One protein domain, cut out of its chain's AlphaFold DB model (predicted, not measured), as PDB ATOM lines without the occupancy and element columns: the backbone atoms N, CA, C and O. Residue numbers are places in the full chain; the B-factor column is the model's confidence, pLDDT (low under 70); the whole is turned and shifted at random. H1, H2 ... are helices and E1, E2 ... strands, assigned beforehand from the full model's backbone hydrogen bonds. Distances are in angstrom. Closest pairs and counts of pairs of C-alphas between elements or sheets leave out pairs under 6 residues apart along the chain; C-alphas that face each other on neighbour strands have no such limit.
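AT A GLANCE: This is residues 83 to 210 of the 210 residues of an uncharacterized protein of Thiothrix unzii (UniProt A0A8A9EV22). A three-stranded antiparallel sheet forms the middle layer, with H2 over one face and H4 over the other; H1 lies beside H2, next to edge strand E2. H3 and H5 pack together on H4's side, off the sheet. The 128 printed residues hold five named helices and three strands, in chain order H1 H2 E1 E2 H3 H4 E3 H5, with sheet order E2 E1 E3. The class is mixed, helices and strands; the whole is compact, with radius of gyration of the C-alphas 13.0 A and spans of 34 by 34 by 24 A.

IN THESE COORDINATES: Inner strand E1, residues 107 to 115, is 26.7 A long and starts at C-alpha 107 (213.804, 171.818, 238.766). E2 is residues 118 to 123; E3, 175 to 182, is 23.6 A. H1 is residues 83 to 88, H2 93 to 102, H3 134 to 141, H4 156 to 166 and H5 196 to 204, ending at C-alpha 204 (214.031, 197.560, 248.573).

HOW THE PARTS SIT: Across the antiparallel neighbours E1 and E3, N 112 and O 177 are within hydrogen-bond range at 2.9 A; across the antiparallel neighbours E1 and E2, N 113 and O 120 are within hydrogen-bond range at 2.8 A. H2 and H4 are on opposite faces, three layers, at heights of 6.2 A and 7.2 A. E2, H3 H4, E3 form a split strand-helix-strand unit, E1 between its strands, with a right-handed crossover. Hairpin H1 and H2 touch at C-alphas 87 and 96, 4.7 A. H3 and H5 touch at C-alphas 139 and 201, 5.7 A, a steep tilt of 51 degrees. In each helix every O i to N i+4 pair is within hydrogen-bond range.

THE WHOLE: The farthest C-alphas, Gln 102 and Pro 144, are 35.7 A apart. The printed part has no cut. Links H3 to H4 and E3 to H5 are long. No printed residue is under pLDDT 70.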
ATOM      1  N   THR A  83     212.779 179.678 224.263       75.88
ATOM      2  CA  THR A  83     212.191 179.290 225.551       75.88
ATOM      3  C   THR A  83     212.089 180.484 226.492       75.88
ATOM      4  O   THR A  83     211.048 180.704 227.101       75.88
ATOM      5  N   THR A  84     213.135 181.300 226.564       79.75
ATOM      6  CA  THR A  84     213.194 182.509 227.388       79.75
ATOM      7  C   THR A  84     212.151 183.521 226.926       79.75
ATOM      8  O   THR A  84     211.408 184.051 227.745       79.75
ATOM      9  N   ARG A  85     212.000 183.721 225.610       78.38
ATOM     10  CA  ARG A  85     210.941 184.586 225.061       78.38
ATOM     11  C   ARG A  85     209.537 184.073 225.380       78.38
ATOM     12  O   ARG A  85     208.677 184.870 225.734       78.38
ATOM     13  N   ALA A  86     209.311 182.764 225.273       70.88
ATOM     14  CA  ALA A  86     208.029 182.152 225.618       70.88
ATOM     15  C   ALA A  86     207.718 182.283 227.120       70.88
ATOM     16  O   ALA A  86     206.594 182.596 227.501       70.88
ATOM     17  N   VAL A  87     208.723 182.109 227.982       78.94
ATOM     18  CA  VAL A  87     208.605 182.350 229.426       78.94
ATOM     19  C   VAL A  87     208.233 183.804 229.709       78.94
ATOM     20  O   VAL A  87     207.334 184.044 230.508       78.94
ATOM     21  N   GLN A  88     208.875 184.769 229.050       84.88
ATOM     22  CA  GLN A  88     208.630 186.202 229.255       84.88
ATOM     23  C   GLN A  88     207.254 186.669 228.751       84.88
ATOM     24  O   GLN A  88     206.769 187.713 229.178       84.88
ATOM     25  N   SER A  89     206.594 185.894 227.886       82.44
ATOM     26  CA  SER A  89     205.234 186.165 227.400       82.44
ATOM     27  C   SER A  89     204.142 185.323 228.077       82.44
ATOM     28  O   SER A  89     202.970 185.448 227.727       82.44
ATOM     29  N   ALA A  90     204.489 184.488 229.064       74.56
ATOM     30  CA  ALA A  90     203.594 183.480 229.639       74.56
ATOM     31  C   ALA A  90     202.380 184.045 230.409       74.56
ATOM     32  O   ALA A  90     201.419 183.323 230.675       74.56
ATOM     33  N   GLY A  91     202.414 185.316 230.825       88.50
ATOM     34  CA  GLY A  91     201.301 185.997 231.508       88.50
ATOM     35  C   GLY A  91     201.011 185.527 232.945       88.50
ATOM     36  O   GLY A  91     200.174 186.124 233.632       88.50
ATOM     37  N   SER A  92     201.697 184.483 233.424       96.94
ATOM     38  CA  SER A  92     201.719 184.083 234.835       96.94
ATOM     39  C   SER A  92     202.934 183.228 235.213       96.94
ATOM     40  O   SER A  92     203.536 182.576 234.357       96.94
ATOM     41  N   ALA A  93     203.238 183.152 236.513       97.75
ATOM     42  CA  ALA A  93     204.299 182.285 237.040       97.75
ATOM     43  C   ALA A  93     204.045 180.798 236.735       97.75
ATOM     44  O   ALA A  93     204.970 180.066 236.392       97.75
ATOM     45  N   LYS A  94     202.785 180.345 236.817       98.06
ATOM     46  CA  LYS A  94     202.414 178.957 236.497       98.06
ATOM     47  C   LYS A  94     202.657 178.645 235.025       98.06
ATOM     48  O   LYS A  94     203.322 177.664 234.733       98.06
ATOM     49  N   ALA A  95     202.201 179.502 234.115       96.25
ATOM     50  CA  ALA A  95     202.439 179.304 232.688       96.25
ATOM     51  C   ALA A  95     203.944 179.310 232.350       96.25
ATOM     52  O   ALA A  95     204.408 178.463 231.590       96.25
ATOM     53  N   ALA A  96     204.729 180.198 232.972       96.62
ATOM     54  CA  ALA A  96     206.185 180.205 232.827       96.62
ATOM     55  C   ALA A  96     206.834 178.906 233.344       96.62
ATOM     56  O   ALA A  96     207.743 178.371 232.705       96.62
ATOM     57  N   ALA A  97     206.350 178.360 234.466       97.50
ATOM     58  CA  ALA A  97     206.803 177.069 234.976       97.50
ATOM     59  C   ALA A  97     206.474 175.917 234.018       97.50
ATOM     60  O   ALA A  97     207.304 175.023 233.852       97.50
ATOM     61  N   ASP A  98     205.292 175.940 233.399       96.69
ATOM     62  CA  ASP A  98     204.815 174.898 232.481       96.69
ATOM     63  C   ASP A  98     205.675 174.869 231.219       96.69
ATOM     64  O   ASP A  98     206.187 173.814 230.844       96.69
ATOM     65  N   ILE A  99     205.920 176.041 230.626       94.19
ATOM     66  CA  ILE A  99     206.801 176.208 229.462       94.19
ATOM     67  C   ILE A  99     208.205 175.689 229.777       94.19
ATOM     68  O   ILE A  99     208.773 174.913 229.010       94.19
ATOM     69  N   ALA A 100     208.766 176.078 230.923       92.94
ATOM     70  CA  ALA A 100     210.104 175.648 231.302       92.94
ATOM     71  C   ALA A 100     210.185 174.134 231.535       92.94
ATOM     72  O   ALA A 100     211.145 173.500 231.098       92.94
ATOM     73  N   GLN A 101     209.185 173.539 232.191       95.38
ATOM     74  CA  GLN A 101     209.146 172.096 232.408       95.38
ATOM     75  C   GLN A 101     209.018 171.330 231.084       95.38
ATOM     76  O   GLN A 101     209.739 170.356 230.876       95.38
ATOM     77  N   GLN A 102     208.154 171.791 230.174       93.81
ATOM     78  CA  GLN A 102     208.003 171.220 228.829       93.81
ATOM     79  C   GLN A 102     209.292 171.330 228.008       93.81
ATOM     80  O   GLN A 102     209.620 170.415 227.258       93.81
ATOM     81  N   ALA A 103     210.067 172.398 228.208       90.69
ATOM     82  CA  ALA A 103     211.399 172.570 227.630       90.69
ATOM     83  C   ALA A 103     212.491 171.702 228.297       90.69
ATOM     84  O   ALA A 103     213.676 171.883 228.027       90.69
ATOM     85  N   GLY A 104     212.117 170.760 229.173       92.44
ATOM     86  CA  GLY A 104     213.026 169.790 229.788       92.44
ATOM     87  C   GLY A 104     213.587 170.216 231.143       92.44
ATOM     88  O   GLY A 104     214.452 169.534 231.698       92.44
ATOM     89  N   ARG A 105     213.114 171.324 231.720       93.19
ATOM     90  CA  ARG A 105     213.606 171.773 233.019       93.19
ATOM     91  C   ARG A 105     213.037 170.937 234.165       93.19
ATOM     92  O   ARG A 105     211.866 171.047 234.519       93.19
ATOM     93  N   ALA A 106     213.901 170.150 234.801       95.06
ATOM     94  CA  ALA A 106     213.511 169.245 235.883       95.06
ATOM     95  C   ALA A 106     213.282 169.934 237.246       95.06
ATOM     96  O   ALA A 106     212.593 169.378 238.102       95.06
ATOM     97  N   SER A 107     213.858 171.120 237.474       96.56
ATOM     98  CA  SER A 107     213.804 171.818 238.766       96.56
ATOM     99  C   SER A 107     213.988 173.340 238.645       96.56
ATOM    100  O   SER A 107     214.427 173.866 237.617       96.56
ATOM    101  N   GLY A 108     213.657 174.059 239.718       96.00
ATOM    102  CA  GLY A 108     213.787 175.507 239.842       96.00
ATOM    103  C   GLY A 108     212.484 176.179 240.267       96.00
ATOM    104  O   GLY A 108     211.586 175.556 240.838       96.00
ATOM    105  N   ALA A 109     212.396 177.471 239.979       97.88
ATOM    106  CA  ALA A 109     211.209 178.283 240.195       97.88
ATOM    107  C   ALA A 109     210.899 179.126 238.960       97.88
ATOM    108  O   ALA A 109     211.822 179.517 238.238       97.88
ATOM    109  N   ALA A 110     209.622 179.423 238.760       98.50
ATOM    110  CA  ALA A 110     209.161 180.494 237.891       98.50
ATOM    111  C   ALA A 110     208.482 181.558 238.749       98.50
ATOM    112  O   ALA A 110     207.845 181.216 239.746       98.50
ATOM    113  N   ALA A 111     208.606 182.822 238.365       98.62
ATOM    114  CA  ALA A 111     207.978 183.927 239.074       98.62
ATOM    115  C   ALA A 111     207.203 184.831 238.125       98.62
ATOM    116  O   ALA A 111     207.432 184.843 236.914       98.62
ATOM    117  N   GLU A 112     206.288 185.589 238.717       98.62
ATOM    118  CA  GLU A 112     205.642 186.734 238.100       98.62
ATOM    119  C   GLU A 112     205.856 187.982 238.959       98.62
ATOM    120  O   GLU A 112     205.917 187.906 240.188       98.62
ATOM    121  N   LEU A 113     205.928 189.134 238.299       98.62
ATOM    122  CA  LEU A 113     205.761 190.460 238.878       98.62
ATOM    123  C   LEU A 113     204.602 191.141 238.156       98.62
ATOM    124  O   LEU A 113     204.648 191.328 236.942       98.62
ATOM    125  N   ARG A 114     203.571 191.528 238.908       98.50
ATOM    126  CA  ARG A 114     202.440 192.309 238.402       98.50
ATOM    127  C   ARG A 114     202.546 193.737 238.907       98.50
ATOM    128  O   ARG A 114     202.555 193.950 240.117       98.50
ATOM    129  N   VAL A 115     202.603 194.702 237.999       98.12
ATOM    130  CA  VAL A 115     202.702 196.128 238.335       98.12
ATOM    131  C   VAL A 115     202.124 196.966 237.197       98.12
ATOM    132  O   VAL A 115     202.331 196.649 236.032       98.12
ATOM    133  N   ASN A 116     201.349 198.008 237.516       94.50
ATOM    134  CA  ASN A 116     200.762 198.936 236.534       94.50
ATOM    135  C   ASN A 116     200.008 198.259 235.367       94.50
ATOM    136  O   ASN A 116     200.089 198.696 234.222       94.50
ATOM    137  N   GLY A 117     199.290 197.165 235.648       93.50
ATOM    138  CA  GLY A 117     198.552 196.399 234.635       93.50
ATOM    139  C   GLY A 117     199.424 195.533 233.719       93.50
ATOM    140  O   GLY A 117     198.899 194.895 232.810       93.50
ATOM    141  N   GLN A 118     200.734 195.479 233.958       96.62
ATOM    142  CA  GLN A 118     201.686 194.644 233.232       96.62
ATOM    143  C   GLN A 118     202.095 193.430 234.064       96.62
ATOM    144  O   GLN A 118     202.009 193.438 235.295       96.62
ATOM    145  N   VAL A 119     202.535 192.381 233.371       97.06
ATOM    146  CA  VAL A 119     203.045 191.152 233.977       97.06
ATOM    147  C   VAL A 119     204.408 190.848 233.377       97.06
ATOM    148  O   VAL A 119     204.532 190.740 232.160       97.06
ATOM    149  N   PHE A 120     205.405 190.687 234.237       97.94
ATOM    150  CA  PHE A 120     206.741 190.228 233.877       97.94
ATOM    151  C   PHE A 120     206.932 188.833 234.446       97.94
ATOM    152  O   PHE A 120     206.657 188.617 235.626       97.94
ATOM    153  N   THR A 121     207.379 187.890 233.625       98.38
ATOM    154  CA  THR A 121     207.582 186.497 234.030       98.38
ATOM    155  C   THR A 121     208.989 186.038 233.710       98.38
ATOM    156  O   THR A 121     209.593 186.434 232.714       98.38
ATOM    157  N   ASP A 122     209.532 185.191 234.575       97.88
ATOM    158  CA  ASP A 122     210.875 184.651 234.414       97.88
ATOM    159  C   ASP A 122     211.002 183.286 235.094       97.88
ATOM    160  O   ASP A 122     210.127 182.852 235.847       97.88
ATOM    161  N   VAL A 123     212.133 182.630 234.864       97.50
ATOM    162  CA  VAL A 123     212.555 181.421 235.555       97.50
ATOM    163  C   VAL A 123     213.898 181.635 236.243       97.50
ATOM    164  O   VAL A 123     214.739 182.426 235.825       97.50
ATOM    165  N   SER A 124     214.113 180.912 237.340       96.50
ATOM    166  CA  SER A 124     215.419 180.852 238.006       96.50
ATOM    167  C   SER A 124     216.490 180.371 237.023       96.50
ATOM    168  O   SER A 124     216.156 179.776 236.010       96.50
ATOM    169  N   THR A 125     217.779 180.513 237.296       94.31
ATOM    170  CA  THR A 125     218.837 179.974 236.410       94.31
ATOM    171  C   THR A 125     219.544 178.750 236.982       94.31
ATOM    172  O   THR A 125     220.481 178.239 236.384       94.31
ATOM    173  N   GLY A 126     219.087 178.244 238.135       87.25
ATOM    174  CA  GLY A 126     219.700 177.075 238.775       87.25
ATOM    175  C   GLY A 126     221.151 177.314 239.205       87.25
ATOM    176  O   GLY A 126     221.920 176.366 239.274       87.25
ATOM    177  N   GLY A 127     221.529 178.574 239.451       87.25
ATOM    178  CA  GLY A 127     222.899 178.975 239.789       87.25
ATOM    179  C   GLY A 127     223.743 179.414 238.591       87.25
ATOM    180  O   GLY A 127     224.819 179.971 238.785       87.25
ATOM    181  N   ALA A 128     223.271 179.229 237.353       88.62
ATOM    182  CA  ALA A 128     223.969 179.774 236.194       88.62
ATOM    183  C   ALA A 128     223.959 181.312 236.228       88.62
ATOM    184  O   ALA A 128     222.978 181.936 236.661       88.62
ATOM    185  N   ALA A 129     225.054 181.924 235.774       87.00
ATOM    186  CA  ALA A 129     225.162 183.374 235.674       87.00
ATOM    187  C   ALA A 129     224.025 183.946 234.815       87.00
ATOM    188  O   ALA A 129     223.593 183.326 233.842       87.00
ATOM    189  N   ARG A 130     223.533 185.126 235.195       88.12
ATOM    190  CA  ARG A 130     222.499 185.845 234.457       88.12
ATOM    191  C   ARG A 130     222.788 187.333 234.442       88.12
ATOM    192  O   ARG A 130     223.274 187.885 235.431       88.12
ATOM    193  N   ASP A 131     222.417 187.975 233.346       89.12
ATOM    194  CA  ASP A 131     222.437 189.424 233.264       89.12
ATOM    195  C   ASP A 131     221.212 189.991 233.985       89.12
ATOM    196  O   ASP A 131     220.069 189.612 233.729       89.12
ATOM    197  N   LEU A 132     221.481 190.869 234.948       94.62
ATOM    198  CA  LEU A 132     220.484 191.609 235.715       94.62
ATOM    199  C   LEU A 132     220.678 193.104 235.489       94.62
ATOM    200  O   LEU A 132     221.818 193.560 235.309       94.62
ATOM    201  N   HIS A 133     219.576 193.850 235.576       96.94
ATOM    202  CA  HIS A 133     219.598 195.309 235.532       96.94
ATOM    203  C   HIS A 133     220.536 195.848 236.636       96.94
ATOM    204  O   HIS A 133     220.530 195.307 237.751       96.94
ATOM    205  N   PRO A 134     221.339 196.905 236.394       97.25
ATOM    206  CA  PRO A 134     222.311 197.411 237.368       97.25
ATOM    207  C   PRO A 134     221.726 197.709 238.755       97.25
ATOM    208  O   PRO A 134     222.326 197.351 239.766       97.25
ATOM    209  N   SER A 135     220.520 198.281 238.830       97.38
ATOM    210  CA  SER A 135     219.844 198.514 240.118       97.38
ATOM    211  C   SER A 135     219.494 197.220 240.856       97.38
ATOM    212  O   SER A 135     219.529 197.196 242.080       97.38
ATOM    213  N   VAL A 136     219.185 196.133 240.141       98.31
ATOM    214  CA  VAL A 136     218.923 194.824 240.763       98.31
ATOM    215  C   VAL A 136     220.215 194.234 241.308       98.31
ATOM    216  O   VAL A 136     220.215 193.735 242.428       98.31
ATOM    217  N   LYS A 137     221.324 194.338 240.561       97.94
ATOM    218  CA  LYS A 137     222.656 193.949 241.053       97.94
ATOM    219  C   LYS A 137     223.002 194.709 242.334       97.94
ATOM    220  O   LYS A 137     223.288 194.084 243.345       97.94
ATOM    221  N   SER A 138     222.839 196.032 242.326       97.94
ATOM    222  CA  SER A 138     223.086 196.865 243.508       97.94
ATOM    223  C   SER A 138     222.195 196.489 244.699       97.94
ATOM    224  O   SER A 138     222.687 196.395 245.821       97.94
ATOM    225  N   GLY A 139     220.907 196.217 244.473       97.88
ATOM    226  CA  GLY A 139     220.003 195.775 245.539       97.88
ATOM    227  C   GLY A 139     220.342 194.383 246.089       97.88
ATOM    228  O   GLY A 139     220.162 194.125 247.279       97.88
ATOM    229  N   LEU A 140     220.869 193.486 245.249       98.00
ATOM    230  CA  LEU A 140     221.386 192.181 245.672       98.00
ATOM    231  C   LEU A 140     222.689 192.322 246.472       98.00
ATOM    232  O   LEU A 140     222.840 191.673 247.506       98.00
ATOM    233  N   ASP A 141     223.588 193.217 246.063       98.00
ATOM    234  CA  ASP A 141     224.839 193.489 246.779       98.00
ATOM    235  C   ASP A 141     224.590 194.004 248.205       98.00
ATOM    236  O   ASP A 141     225.362 193.697 249.116       98.00
ATOM    237  N   GLN A 142     223.477 194.709 248.423       97.75
ATOM    238  CA  GLN A 142     223.045 195.192 249.738       97.75
ATOM    239  C   GLN A 142     222.431 194.108 250.637       97.75
ATOM    240  O   GLN A 142     222.241 194.350 251.827       97.75
ATOM    241  N   VAL A 143     222.139 192.906 250.120       97.75
ATOM    242  CA  VAL A 143     221.644 191.800 250.954       97.75
ATOM    243  C   VAL A 143     222.759 191.360 251.912       97.75
ATOM    244  O   VAL A 143     223.826 190.940 251.434       97.75
ATOM    245  N   PRO A 144     222.537 191.381 253.242       97.06
ATOM    246  CA  PRO A 144     223.529 190.935 254.215       97.06
ATOM    247  C   PRO A 144     223.978 189.502 253.935       97.06
ATOM    248  O   PRO A 144     223.145 188.643 253.649       97.06
ATOM    249  N   LEU A 145     225.280 189.214 254.061       96.94
ATOM    250  CA  LEU A 145     225.835 187.881 253.773       96.94
ATOM    251  C   LEU A 145     225.103 186.759 254.529       96.94
ATOM    252  O   LEU A 145     224.826 185.717 253.945       96.94
ATOM    253  N   SER A 146     224.723 186.997 255.788       96.50
ATOM    254  CA  SER A 146     223.968 186.048 256.621       96.50
ATOM    255  C   SER A 146     222.534 185.784 256.145       96.50
ATOM    256  O   SER A 146     221.925 184.807 256.568       96.50
ATOM    257  N   GLN A 147     221.993 186.635 255.272       95.56
ATOM    258  CA  GLN A 147     220.654 186.514 254.689       95.56
ATOM    259  C   GLN A 147     220.694 186.046 253.227       95.56
ATOM    260  O   GLN A 147     219.643 185.862 252.600       95.56
ATOM    261  N   ARG A 148     221.883 185.843 252.646       97.44
ATOM    262  CA  ARG A 148     222.005 185.379 251.263       97.44
ATOM    263  C   ARG A 148     221.630 183.904 251.162       97.44
ATOM    264  O   ARG A 148     222.224 183.052 251.816       97.44
ATOM    265  N   ALA A 149     220.641 183.600 250.324       94.69
ATOM    266  CA  ALA A 149     220.303 182.223 249.997       94.69
ATOM    267  C   ALA A 149     221.438 181.594 249.161       94.69
ATOM    268  O   ALA A 149     222.136 182.325 248.454       94.69
ATOM    269  N   PRO A 150     221.596 180.257 249.141       93.25
ATOM    270  CA  PRO A 150     222.651 179.601 248.355       93.25
ATOM    271  C   PRO A 150     222.625 179.919 246.851       93.25
ATOM    272  O   PRO A 150     223.637 179.811 246.171       93.25
ATOM    273  N   TRP A 151     221.468 180.325 246.328       92.38
ATOM    274  CA  TRP A 151     221.243 180.713 244.932       92.38
ATOM    275  C   TRP A 151     221.012 182.230 244.776       92.38
ATOM    276  O   TRP A 151     220.290 182.670 243.879       92.38
ATOM    277  N   HIS A 152     221.585 183.036 245.673       96.31
ATOM    278  CA  HIS A 152     221.514 184.498 245.672       96.31
ATOM    279  C   HIS A 152     221.738 185.091 244.269       96.31
ATOM    280  O   HIS A 152     222.741 184.813 243.625       96.31
ATOM    281  N   GLY A 153     220.780 185.889 243.785       95.50
ATOM    282  CA  GLY A 153     220.830 186.521 242.459       95.50
ATOM    283  C   GLY A 153     220.407 185.646 241.272       95.50
ATOM    284  O   GLY A 153     220.266 186.155 240.166       95.50
ATOM    285  N   HIS A 154     220.112 184.360 241.480       96.56
ATOM    286  CA  HIS A 154     219.743 183.426 240.405       96.56
ATOM    287  C   HIS A 154     218.241 183.099 240.354       96.56
ATOM    288  O   HIS A 154     217.814 182.214 239.608       96.56
ATOM    289  N   CYS A 155     217.426 183.780 241.159       96.62
ATOM    290  CA  CYS A 155     215.983 183.551 241.240       96.62
ATOM    291  C   CYS A 155     215.233 184.171 240.057       96.62
ATOM    292  O   CYS A 155     215.752 185.048 239.363       96.62
ATOM    293  N   ALA A 156     213.993 183.730 239.852       97.88
ATOM    294  CA  ALA A 156     213.116 184.271 238.820       97.88
ATOM    295  C   ALA A 156     212.669 185.708 239.152       97.88
ATOM    296  O   ALA A 156     212.561 186.547 238.264       97.88
ATOM    297  N   GLU A 157     212.479 186.018 240.432       98.50
ATOM    298  CA  GLU A 157     212.006 187.309 240.937       98.50
ATOM    299  C   GLU A 157     212.972 188.444 240.572       98.50
ATOM    300  O   GLU A 157     212.550 189.476 240.056       98.50
ATOM    301  N   ALA A 158     214.283 188.231 240.741       98.25
ATOM    302  CA  ALA A 158     215.313 189.190 240.323       98.25
ATOM    303  C   ALA A 158     215.273 189.454 238.806       98.25
ATOM    304  O   ALA A 158     215.497 190.579 238.348       98.25
ATOM    305  N   GLY A 159     214.947 188.419 238.033       97.75
ATOM    306  CA  GLY A 159     214.710 188.514 236.601       97.75
ATOM    307  C   GLY A 159     213.473 189.339 236.253       97.75
ATOM    308  O   GLY A 159     213.563 190.254 235.442       97.75
ATOM    309  N   CYS A 160     212.352 189.100 236.937       98.31
ATOM    310  CA  CYS A 160     211.116 189.865 236.752       98.31
ATOM    311  C   CYS A 160     211.312 191.358 237.068       98.31
ATOM    312  O   CYS A 160     210.879 192.210 236.296       98.31
ATOM    313  N   VAL A 161     212.005 191.684 238.167       98.56
ATOM    314  CA  VAL A 161     212.334 193.078 238.513       98.56
ATOM    315  C   VAL A 161     213.259 193.699 237.464       98.56
ATOM    316  O   VAL A 161     213.033 194.834 237.055       98.56
ATOM    317  N   SER A 162     214.264 192.958 236.981       98.31
ATOM    318  CA  SER A 162     215.139 193.447 235.908       98.31
ATOM    319  C   SER A 162     214.339 193.763 234.645       98.31
ATOM    320  O   SER A 162     214.471 194.856 234.114       98.31
ATOM    321  N   GLN A 163     213.456 192.859 234.208       97.31
ATOM    322  CA  GLN A 163     212.601 193.079 233.038       97.31
ATOM    323  C   GLN A 163     211.708 194.320 233.186       97.31
ATOM    324  O   GLN A 163     211.575 195.085 232.234       97.31
ATOM    325  N   ALA A 164     211.132 194.552 234.372       95.62
ATOM    326  CA  ALA A 164     210.341 195.753 234.630       95.62
ATOM    327  C   ALA A 164     211.180 197.030 234.475       95.62
ATOM    328  O   ALA A 164     210.774 197.960 233.779       95.62
ATOM    329  N   LEU A 165     212.377 197.058 235.064       94.81
ATOM    330  CA  LEU A 165     213.269 198.218 234.998       94.81
ATOM    331  C   LEU A 165     213.778 198.484 233.576       94.81
ATOM    332  O   LEU A 165     213.745 199.630 233.136       94.81
ATOM    333  N   GLU A 166     214.161 197.443 232.832       92.50
ATOM    334  CA  GLU A 166     214.548 197.559 231.416       92.50
ATOM    335  C   GLU A 166     213.385 198.068 230.543       92.50
ATOM    336  O   GLU A 166     213.590 198.803 229.579       92.50
ATOM    337  N   ALA A 167     212.140 197.745 230.908       88.88
ATOM    338  CA  ALA A 167     210.943 198.288 230.265       88.88
ATOM    339  C   ALA A 167     210.612 199.735 230.695       88.88
ATOM    340  O   ALA A 167     209.620 200.304 230.229       88.88
ATOM    341  N   GLY A 168     211.411 200.344 231.579       92.75
ATOM    342  CA  GLY A 168     211.170 201.679 232.134       92.75
ATOM    343  C   GLY A 168     210.022 201.724 233.147       92.75
ATOM    344  O   GLY A 168     209.410 202.774 233.345       92.75
ATOM    345  N   VAL A 169     209.694 200.589 233.766       95.25
ATOM    346  CA  VAL A 169     208.567 200.432 234.689       95.25
ATOM    347  C   VAL A 169     209.092 200.348 236.114       95.25
ATOM    348  O   VAL A 169     209.865 199.458 236.460       95.25
ATOM    349  N   ASN A 170     208.647 201.276 236.963       97.25
ATOM    350  CA  ASN A 170     208.949 201.230 238.390       97.25
ATOM    351  C   ASN A 170     208.224 200.029 239.036       97.25
ATOM    352  O   ASN A 170     206.992 199.991 238.974       97.25
ATOM    353  N   PRO A 171     208.941 199.075 239.658       98.06
ATOM    354  CA  PRO A 171     208.333 197.894 240.271       98.06
ATOM    355  C   PRO A 171     207.547 198.193 241.562       98.06
ATOM    356  O   PRO A 171     206.729 197.367 241.974       98.06
ATOM    357  N   ALA A 172     207.755 199.356 242.191       98.38
ATOM    358  CA  ALA A 172     207.133 199.701 243.466       98.38
ATOM    359  C   ALA A 172     205.596 199.654 243.422       98.38
ATOM    360  O   ALA A 172     204.959 200.109 242.472       98.38
ATOM    361  N   GLY A 173     204.995 199.103 244.479       97.94
ATOM    362  CA  GLY A 173     203.551 198.872 244.583       97.94
ATOM    363  C   GLY A 173     203.062 197.614 243.857       97.94
ATOM    364  O   GLY A 173     201.891 197.254 244.000       97.94
ATOM    365  N   GLY A 174     203.941 196.931 243.119       98.25
ATOM    366  CA  GLY A 174     203.652 195.660 242.471       98.25
ATOM    367  C   GLY A 174     203.532 194.484 243.443       98.25
ATOM    368  O   GLY A 174     203.818 194.586 244.638       98.25
ATOM    369  N   THR A 175     203.120 193.337 242.904       98.69
ATOM    370  CA  THR A 175     203.072 192.057 243.624       98.69
ATOM    371  C   THR A 175     203.889 191.004 242.892       98.69
ATOM    372  O   THR A 175     203.693 190.825 241.686       98.69
ATOM    373  N   SER A 176     204.732 190.272 243.612       98.62
ATOM    374  CA  SER A 176     205.452 189.111 243.104       98.62
ATOM    375  C   SER A 176     204.922 187.814 243.707       98.62
ATOM    376  O   SER A 176     204.478 187.790 244.854       98.62
ATOM    377  N   LYS A 177     204.934 186.749 242.905       98.31
ATOM    378  CA  LYS A 177     204.626 185.376 243.319       98.31
ATOM    379  C   LYS A 177     205.539 184.418 242.581       98.31
ATOM    380  O   LYS A 177     205.807 184.636 241.396       98.31
ATOM    381  N   ALA A 178     205.929 183.327 243.230       98.25
ATOM    382  CA  ALA A 178     206.684 182.266 242.582       98.25
ATOM    383  C   ALA A 178     206.042 180.886 242.766       98.25
ATOM    384  O   ALA A 178     205.288 180.613 243.701       98.25
ATOM    385  N   VAL A 179     206.338 179.994 241.824       98.56
ATOM    386  CA  VAL A 179     205.915 178.594 241.855       98.56
ATOM    387  C   VAL A 179     207.085 177.672 241.537       98.56
ATOM    388  O   VAL A 179     208.032 178.040 240.839       98.56
ATOM    389  N   ASN A 180     207.024 176.449 242.052       98.38
ATOM    390  CA  ASN A 180     208.036 175.431 241.804       98.38
ATOM    391  C   ASN A 180     207.947 174.868 240.370       98.38
ATOM    392  O   ASN A 180     206.861 174.659 239.824       98.38
ATOM    393  N   ILE A 181     209.102 174.555 239.781       98.12
ATOM    394  CA  ILE A 181     209.226 173.819 238.515       98.12
ATOM    395  C   ILE A 181     209.592 172.363 238.823       98.12
ATOM    396  O   ILE A 181     210.442 172.098 239.679       98.12
ATOM    397  N   GLY A 182     208.971 171.419 238.109       96.50
ATOM    398  CA  GLY A 182     209.311 170.000 238.180       96.50
ATOM    399  C   GLY A 182     209.258 169.422 239.592       96.50
ATOM    400  O   GLY A 182     208.239 169.514 240.270       96.50
ATOM    401  N   THR A 183     210.353 168.817 240.045       96.31
ATOM    402  CA  THR A 183     210.418 168.134 241.350       96.31
ATOM    403  C   THR A 183     210.776 169.054 242.520       96.31
ATOM    404  O   THR A 183     210.994 168.584 243.633       96.31
ATOM    405  N   SER A 184     210.849 170.372 242.303       93.69
ATOM    406  CA  SER A 184     211.245 171.321 243.354       93.69
ATOM    407  C   SER A 184     210.170 171.510 244.420       93.69
ATOM    408  O   SER A 184     208.976 171.530 244.120       93.69
ATOM    409  N   GLY A 185     210.595 171.734 245.667       93.19
ATOM    410  CA  GLY A 185     209.690 172.050 246.772       93.19
ATOM    411  C   GLY A 185     208.624 170.969 246.965       93.19
ATOM    412  O   GLY A 185     208.952 169.807 247.176       93.19
ATOM    413  N   LYS A 186     207.347 171.362 246.885       96.06
ATOM    414  CA  LYS A 186     206.192 170.451 247.003       96.06
ATOM    415  C   LYS A 186     205.713 169.895 245.652       96.06
ATOM    416  O   LYS A 186     204.634 169.318 245.582       96.06
ATOM    417  N   GLY A 187     206.494 170.082 244.590       96.31
ATOM    418  CA  GLY A 187     206.167 169.659 243.232       96.31
ATOM    419  C   GLY A 187     205.733 170.809 242.326       96.31
ATOM    420  O   GLY A 187     205.473 171.931 242.764       96.31
ATOM    421  N   HIS A 188     205.692 170.523 241.032       98.25
ATOM    422  CA  HIS A 188     205.464 171.498 239.978       98.25
ATOM    423  C   HIS A 188     204.161 172.298 240.164       98.25
ATOM    424  O   HIS A 188     203.116 171.750 240.507       98.25
ATOM    425  N   GLY A 189     204.229 173.612 239.934       97.38
ATOM    426  CA  GLY A 189     203.094 174.530 240.023       97.38
ATOM    427  C   GLY A 189     202.665 174.896 241.444       97.38
ATOM    428  O   GLY A 189     201.796 175.747 241.608       97.38
ATOM    429  N   THR A 190     203.268 174.295 242.473       98.38
ATOM    430  CA  THR A 190     202.971 174.649 243.866       98.38
ATOM    431  C   THR A 190     203.609 175.991 244.242       98.38
ATOM    432  O   THR A 190     204.703 176.283 243.747       98.38
ATOM    433  N   PRO A 191     202.980 176.790 245.129       98.06
ATOM    434  CA  PRO A 191     203.550 178.047 245.603       98.06
ATOM    435  C   PRO A 191     204.952 177.867 246.183       98.06
ATOM    436  O   PRO A 191     205.240 176.880 246.874       98.06
ATOM    437  N   LYS A 192     205.821 178.835 245.907       96.75
ATOM    438  CA  LYS A 192     207.181 178.889 246.421       96.75
ATOM    439  C   LYS A 192     207.422 180.287 246.992       96.75
ATOM    440  O   LYS A 192     207.544 181.202 246.191       96.75
ATOM    441  N   PRO A 193     207.557 180.432 248.322       96.62
ATOM    442  CA  PRO A 193     207.895 181.720 248.913       96.62
ATOM    443  C   PRO A 193     209.196 182.264 248.328       96.62
ATOM    444  O   PRO A 193     210.133 181.486 248.075       96.62
ATOM    445  N   ALA A 194     209.266 183.585 248.170       97.38
ATOM    446  CA  ALA A 194     210.501 184.257 247.796       97.38
ATOM    447  C   ALA A 194     211.637 183.829 248.738       97.38
ATOM    448  O   ALA A 194     211.462 183.723 249.954       97.38
ATOM    449  N   CYS A 195     212.827 183.550 248.200       96.81
ATOM    450  CA  CYS A 195     213.973 183.244 249.061       96.81
ATOM    451  C   CYS A 195     214.421 184.497 249.827       96.81
ATOM    452  O   CYS A 195     214.179 185.609 249.371       96.81
ATOM    453  N   THR A 196     215.151 184.340 250.931       97.62
ATOM    454  CA  THR A 196     215.569 185.460 251.800       97.62
ATOM    455  C   THR A 196     216.277 186.595 251.052       97.62
ATOM    456  O   THR A 196     216.041 187.765 251.332       97.62
ATOM    457  N   SER A 197     217.087 186.279 250.034       97.81
ATOM    458  CA  SER A 197     217.699 187.300 249.170       97.81
ATOM    459  C   SER A 197     216.696 188.068 248.324       97.81
ATOM    460  O   SER A 197     216.856 189.267 248.128       97.81
ATOM    461  N   CYS A 198     215.689 187.378 247.792       98.25
ATOM    462  CA  CYS A 198     214.650 188.009 246.993       98.25
ATOM    463  C   CYS A 198     213.649 188.764 247.856       98.25
ATOM    464  O   CYS A 198     213.223 189.813 247.410       98.25
ATOM    465  N   GLN A 199     213.345 188.321 249.077       98.38
ATOM    466  CA  GLN A 199     212.544 189.106 250.026       98.38
ATOM    467  C   GLN A 199     213.199 190.474 250.262       98.38
ATOM    468  O   GLN A 199     212.633 191.500 249.902       98.38
ATOM    469  N   HIS A 200     214.472 190.486 250.677       98.25
ATOM    470  CA  HIS A 200     215.221 191.729 250.896       98.25
ATOM    471  C   HIS A 200     215.345 192.591 249.626       98.25
ATOM    472  O   HIS A 200     215.320 193.819 249.686       98.25
ATOM    473  N   LEU A 201     215.506 191.973 248.452       98.38
ATOM    474  CA  LEU A 201     215.512 192.696 247.179       98.38
ATOM    475  C   LEU A 201     214.144 193.332 246.889       98.38
ATOM    476  O   LEU A 201     214.072 194.506 246.547       98.38
ATOM    477  N   LEU A 202     213.067 192.559 246.998       98.69
ATOM    478  CA  LEU A 202     211.709 192.993 246.680       98.69
ATOM    479  C   LEU A 202     211.248 194.094 247.642       98.69
ATOM    480  O   LEU A 202     210.660 195.069 247.178       98.69
ATOM    481  N   ASP A 203     211.624 194.013 248.920       98.56
ATOM    482  CA  ASP A 203     211.403 195.067 249.914       98.56
ATOM    483  C   ASP A 203     212.062 196.393 249.507       98.56
ATOM    484  O   ASP A 203     211.407 197.436 249.508       98.56
ATOM    485  N   GLN A 204     213.329 196.365 249.071       98.12
ATOM    486  CA  GLN A 204     214.031 197.560 248.573       98.12
ATOM    487  C   GLN A 204     213.334 198.189 247.357       98.12
ATOM    488  O   GLN A 204     213.345 199.408 247.193       98.12
ATOM    489  N   PHE A 205     212.724 197.364 246.504       98.31
ATOM    490  CA  PHE A 205     211.973 197.814 245.333       98.31
ATOM    491  C   PHE A 205     210.495 198.110 245.629       98.31
ATOM    492  O   PHE A 205     209.758 198.456 244.706       98.31
ATOM    493  N   GLY A 206     210.041 197.992 246.881       98.44
ATOM    494  CA  GLY A 206     208.651 198.236 247.271       98.44
ATOM    495  C   GLY A 206     207.653 197.255 246.649       98.44
ATOM    496  O   GLY A 206     206.501 197.623 246.405       98.44
ATOM    497  N   VAL A 207     208.090 196.032 246.342       98.75
ATOM    498  CA  VAL A 207     207.268 194.963 245.768       98.75
ATOM    499  C   VAL A 207     206.752 194.066 246.886       98.75
ATOM    500  O   VAL A 207     207.527 193.509 247.655       98.75
ATOM    501  N   LYS A 208     205.436 193.858 246.937       98.56
ATOM    502  CA  LYS A 208     204.825 192.900 247.868       98.56
ATOM    503  C   LYS A 208     205.119 191.479 247.404       98.56
ATOM    504  O   LYS A 208     204.891 191.174 246.234       98.56
ATOM    505  N   HIS A 209     205.554 190.609 248.300       97.19
ATOM    506  CA  HIS A 209     205.878 189.220 247.978       97.19
ATOM    507  C   HIS A 209     205.207 188.243 248.951       97.19
ATOM    508  O   HIS A 209     204.647 188.658 249.968       97.19
ATOM    509  N   ASP A 210     205.208 186.964 248.576       81.56
ATOM    510  CA  ASP A 210     204.710 185.844 249.375       81.56
ATOM    511  C   ASP A 210     205.736 185.313 250.392       81.56
ATOM    512  O   ASP A 210     206.916 185.748 250.364       81.56
TER     513      ASP A 210